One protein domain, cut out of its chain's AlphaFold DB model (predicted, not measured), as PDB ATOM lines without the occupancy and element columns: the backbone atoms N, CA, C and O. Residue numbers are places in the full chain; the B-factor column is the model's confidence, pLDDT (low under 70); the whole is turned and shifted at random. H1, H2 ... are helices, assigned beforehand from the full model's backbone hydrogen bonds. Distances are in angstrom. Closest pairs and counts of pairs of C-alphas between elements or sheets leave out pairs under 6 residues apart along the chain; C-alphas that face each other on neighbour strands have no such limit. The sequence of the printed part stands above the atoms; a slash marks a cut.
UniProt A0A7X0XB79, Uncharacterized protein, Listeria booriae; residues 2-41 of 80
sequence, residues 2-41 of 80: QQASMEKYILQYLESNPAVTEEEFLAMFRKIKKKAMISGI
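This is residues 2 to 41 of the 80 residues of an uncharacterized protein of Listeria booriae (UniProt A0A7X0XB79). Two helices make an open V: the longer arm, H2, and the shorter arm, H1, spread from a corner formed by the link at residues 17 to 21, with nothing filling the space between them. The printed part has 40 residues with two named helices, H1 then H2, and no named strand; its class is all helix. It is loose, with a radius of gyration of the C-alphas of 11.8 A, and flat, spanning 34 by 24 by 12 A.

Start with H2, residues 22 to 39, where every O i to N i+4 pair is within hydrogen-bond range. Then look at H1, residues 2 to 16, where 10 of 11 are. H1 and H2 are apart, though a tight link of 5 residues joins them. Residues 2 to 9, 15 to 21 and 26 to 41 stand free.

Find C-alpha 22 at (44.176, 12.972, 29.645); from there H2 runs 25.7 A to C-alpha 39 at (62.606, 30.927, 29.658). H1 begins at C-alpha 2, (42.756, 35.524, 26.837), and covers 21.9 A.

The C-alphas of Ala 19 and Ile 41 are the two farthest apart, at 34.3 A. The printed part has no cut. Mean pLDDT of the printed part is 85.8; look for values under 70 at residues 2 to 4 and 40 to 41.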
ATOM      1  N   GLN A   2      41.728  36.549  27.125       59.94
ATOM      2  CA  GLN A   2      42.756  35.524  26.837       59.94
ATOM      3  C   GLN A   2      42.332  34.060  27.096       59.94
ATOM      4  O   GLN A   2      42.885  33.155  26.486       59.94
ATOM      5  N   GLN A   3      41.346  33.801  27.964       62.19
ATOM      6  CA  GLN A   3      40.876  32.427  28.228       62.19
ATOM      7  C   GLN A   3      40.180  31.792  27.015       62.19
ATOM      8  O   GLN A   3      40.482  30.656  26.665       62.19
ATOM      9  N   ALA A   4      39.321  32.554  26.331       68.50
ATOM     10  CA  ALA A   4      38.552  32.062  25.186       68.50
ATOM     11  C   ALA A   4      39.433  31.674  23.983       68.50
ATOM     12  O   ALA A   4      39.077  30.786  23.212       68.50
ATOM     13  N   SER A   5      40.599  32.311  23.811       82.19
ATOM     14  CA  SER A   5      41.535  31.921  22.752       82.19
ATOM     15  C   SER A   5      42.285  30.636  23.098       82.19
ATOM     16  O   SER A   5      42.489  29.803  22.222       82.19
ATOM     17  N   MET A   6      42.663  30.442  24.365       82.88
ATOM     18  CA  MET A   6      43.405  29.260  24.807       82.88
ATOM     19  C   MET A   6      42.558  27.986  24.753       82.88
ATOM     20  O   MET A   6      43.041  26.957  24.291       82.88
ATOM     21  N   GLU A   7      41.294  28.070  25.160       87.69
ATOM     22  CA  GLU A   7      40.348  26.954  25.076       87.69
ATOM     23  C   GLU A   7      40.182  26.464  23.632       87.69
ATOM     24  O   GLU A   7      40.288  25.268  23.364       87.69
ATOM     25  N   LYS A   8      40.062  27.394  22.677       91.88
ATOM     26  CA  LYS A   8      39.978  27.071  21.248       91.88
ATOM     27  C   LYS A   8      41.201  26.295  20.741       91.88
ATOM     28  O   LYS A   8      41.043  25.343  19.984       91.88
ATOM     29  N   TYR A   9      42.411  26.677  21.155       89.31
ATOM     30  CA  TYR A   9      43.633  25.970  20.751       89.31
ATOM     31  C   TYR A   9      43.740  24.572  21.364       89.31
ATOM     32  O   TYR A   9      44.210  23.651  20.699       89.31
ATOM     33  N   ILE A  10      43.303  24.405  22.615       90.00
ATOM     34  CA  ILE A  10      43.298  23.097  23.281       90.00
ATOM     35  C   ILE A  10      42.307  22.162  22.586       90.00
ATOM     36  O   ILE A  10      42.666  21.029  22.277       90.00
ATOM     37  N   LEU A  11      41.101  22.648  22.281       91.44
ATOM     38  CA  LEU A  11      40.097  21.876  21.550       91.44
ATOM     39  C   LEU A  11      40.623  21.429  20.185       91.44
ATOM     40  O   LEU A  11      40.629  20.236  19.901       91.44
ATOM     41  N   GLN A  12      41.175  22.352  19.394       93.69
ATOM     42  CA  GLN A  12      41.737  22.024  18.084       93.69
ATOM     43  C   GLN A  12      42.865  20.977  18.170       93.69
ATOM     44  O   GLN A  12      42.993  20.109  17.302       93.69
ATOM     45  N   TYR A  13      43.691  21.038  19.218       91.94
ATOM     46  CA  TYR A  13      44.748  20.058  19.453       91.94
ATOM     47  C   TYR A  13      44.187  18.665  19.771       91.94
ATOM     48  O   TYR A  13      44.672  17.684  19.208       91.94
ATOM     49  N   LEU A  14      43.177  18.573  20.642       91.75
ATOM     50  CA  LEU A  14      42.553  17.302  21.024       91.75
ATOM     51  C   LEU A  14      41.765  16.682  19.864       91.75
ATOM     52  O   LEU A  14      41.851  15.478  19.649       91.75
ATOM     53  N   GLU A  15      41.084  17.498  19.058       93.31
ATOM     54  CA  GLU A  15      40.421  17.051  17.825       93.31
ATOM     55  C   GLU A  15      41.420  16.471  16.817       93.31
ATOM     56  O   GLU A  15      41.145  15.464  16.168       93.31
ATOM     57  N   SER A  16      42.606  17.078  16.712       94.75
ATOM     58  CA  SER A  16      43.673  16.602  15.824       94.75
ATOM     59  C   SER A  16      44.404  15.370  16.371       94.75
ATOM     60  O   SER A  16      45.086  14.679  15.617       94.75
ATOM     61  N   ASN A  17      44.288  15.093  17.675       92.25
ATOM     62  CA  ASN A  17      44.990  14.009  18.364       92.25
ATOM     63  C   ASN A  17      44.034  13.223  19.285       92.25
ATOM     64  O   ASN A  17      44.239  13.192  20.499       92.25
ATOM     65  N   PRO A  18      43.012  12.545  18.733       90.88
ATOM     66  CA  PRO A  18      41.949  11.915  19.523       90.88
ATOM     67  C   PRO A  18      42.416  10.711  20.355       90.88
ATOM     68  O   PRO A  18      41.703  10.267  21.248       90.88
ATOM     69  N   ALA A  19      43.599  10.165  20.060       92.75
ATOM     70  CA  ALA A  19      44.195   9.061  20.810       92.75
ATOM     71  C   ALA A  19      44.934   9.514  22.080       92.75
ATOM     72  O   ALA A  19      45.310   8.668  22.886       92.75
ATOM     73  N   VAL A  20      45.170  10.821  22.243       91.62
ATOM     74  CA  VAL A  20      45.875  11.359  23.409       91.62
ATOM     75  C   VAL A  20      45.008  11.176  24.641       91.62
ATOM     76  O   VAL A  20      43.871  11.647  24.696       91.62
ATOM     77  N   THR A  21      45.567  10.521  25.651       93.12
ATOM     78  CA  THR A  21      44.887  10.382  26.936       93.12
ATOM     79  C   THR A  21      45.010  11.666  27.751       93.12
ATOM     80  O   THR A  21      45.911  12.489  27.558       93.12
ATOM     81  N   GLU A  22      44.112  11.839  28.718       91.50
ATOM     82  CA  GLU A  22      44.176  12.972  29.645       91.50
ATOM     83  C   GLU A  22      45.529  13.033  30.380       91.50
ATOM     84  O   GLU A  22      46.119  14.103  30.549       91.50
ATOM     85  N   GLU A  23      46.065  11.875  30.763       93.00
ATOM     86  CA  GLU A  23      47.332  11.742  31.483       93.00
ATOM     87  C   GLU A  23      48.522  12.222  30.640       93.00
ATOM     88  O   GLU A  23      49.374  12.978  31.124       93.00
ATOM     89  N   GLU A  24      48.556  11.847  29.361       90.75
ATOM     90  CA  GLU A  24      49.574  12.283  28.402       90.75
ATOM     91  C   GLU A  24      49.502  13.791  28.154       90.75
ATOM     92  O   GLU A  24      50.530  14.484  28.160       90.75
ATOM     93  N   PHE A  25      48.288  14.323  28.000       92.69
ATOM     94  CA  PHE A  25      48.063  15.753  27.819       92.69
ATOM     95  C   PHE A  25      48.542  16.559  29.035       92.69
ATOM     96  O   PHE A  25      49.295  17.530  28.894       92.69
ATOM     97  N   LEU A  26      48.189  16.129  30.249       92.25
ATOM     98  CA  LEU A  26      48.626  16.772  31.489       92.25
ATOM     99  C   LEU A  26      50.147  16.710  31.668       92.25
ATOM    100  O   LEU A  26      50.762  17.696  32.096       92.25
ATOM    101  N   ALA A  27      50.778  15.585  31.330       92.00
ATOM    102  CA  ALA A  27      52.231  15.450  31.370       92.00
ATOM    103  C   ALA A  27      52.916  16.441  30.414       92.00
ATOM    104  O   ALA A  27      53.867  17.136  30.801       92.00
ATOM    105  N   MET A  28      52.396  16.570  29.192       91.06
ATOM    106  CA  MET A  28      52.886  17.523  28.199       91.06
ATOM    107  C   MET A  28      52.715  18.969  28.667       91.06
ATOM    108  O   MET A  28      53.677  19.744  28.647       91.06
ATOM    109  N   PHE A  29      51.532  19.321  29.170       90.00
ATOM    110  CA  PHE A  29      51.245  20.657  29.683       90.00
ATOM    111  C   PHE A  29      52.190  21.043  30.828       90.00
ATOM    112  O   PHE A  29      52.785  22.124  30.817       90.00
ATOM    113  N   ARG A  30      52.420  20.138  31.789       90.19
ATOM    114  CA  ARG A  30      53.375  20.352  32.893       90.19
ATOM    115  C   ARG A  30      54.793  20.604  32.382       90.19
ATOM    116  O   ARG A  30      55.484  21.479  32.906       90.19
ATOM    117  N   LYS A  31      55.232  19.866  31.360       90.25
ATOM    118  CA  LYS A  31      56.549  20.046  30.733       90.25
ATOM    119  C   LYS A  31      56.668  21.414  30.058       90.25
ATOM    120  O   LYS A  31      57.675  22.094  30.250       90.25
ATOM    121  N   ILE A  32      55.645  21.836  29.316       88.06
ATOM    122  CA  ILE A  32      55.602  23.148  28.654       88.06
ATOM    123  C   ILE A  32      55.606  24.272  29.691       88.06
ATOM    124  O   ILE A  32      56.412  25.191  29.583       88.06
ATOM    125  N   LYS A  33      54.795  24.162  30.751       87.44
ATOM    126  CA  LYS A  33      54.758  25.140  31.847       87.44
ATOM    127  C   LYS A  33      56.129  25.316  32.502       87.44
ATOM    128  O   LYS A  33      56.563  26.444  32.714       87.44
ATOM    129  N   LYS A  34      56.841  24.216  32.780       85.44
ATOM    130  CA  LYS A  34      58.213  24.270  33.319       85.44
ATOM    131  C   LYS A  34      59.183  24.956  32.354       85.44
ATOM    132  O   LYS A  34      59.978  25.777  32.793       85.44
ATOM    133  N   LYS A  35      59.106  24.661  31.052       84.88
ATOM    134  CA  LYS A  35      59.940  25.327  30.037       84.88
ATOM    135  C   LYS A  35      59.666  26.827  29.959       84.88
ATOM    136  O   LYS A  35      60.618  27.596  29.975       84.88
ATOM    137  N   ALA A  36      58.394  27.225  29.934       82.75
ATOM    138  CA  ALA A  36      57.986  28.627  29.914       82.75
ATOM    139  C   ALA A  36      58.492  29.386  31.152       82.75
ATOM    140  O   ALA A  36      58.965  30.515  31.042       82.75
ATOM    141  N   MET A  37      58.454  28.740  32.322       79.69
ATOM    142  CA  MET A  37      59.006  29.295  33.557       79.69
ATOM    143  C   MET A  37      60.518  29.521  33.450       79.69
ATOM    144  O   MET A  37      60.982  30.602  33.784       79.69
ATOM    145  N   ILE A  38      61.274  28.542  32.942       74.81
ATOM    146  CA  ILE A  38      62.734  28.653  32.768       74.81
ATOM    147  C   ILE A  38      63.091  29.753  31.765       74.81
ATOM    148  O   ILE A  38      63.989  30.540  32.034       74.81
ATOM    149  N   SER A  39      62.380  29.853  30.637       72.50
ATOM    150  CA  SER A  39      62.606  30.927  29.658       72.50
ATOM    151  C   SER A  39      62.240  32.317  30.180       72.50
ATOM    152  O   SER A  39      62.695  33.310  29.627       72.50
ATOM    153  N   GLY A  40      61.398  32.391  31.215       66.44
ATOM    154  CA  GLY A  40      61.062  33.634  31.901       66.44
ATOM    155  C   GLY A  40      62.076  34.041  32.972       66.44
ATOM    156  O   GLY A  40      61.991  35.160  33.471       66.44
ATOM    157  N   ILE A  41      63.025  33.168  33.336       66.00
ATOM    158  CA  ILE A  41      64.126  33.542  34.225       66.00
ATOM    159  C   ILE A  41      65.066  34.431  33.405       66.00
ATOM    160  O   ILE A  41      65.590  33.960  32.391       66.00
TER     161      ILE A  41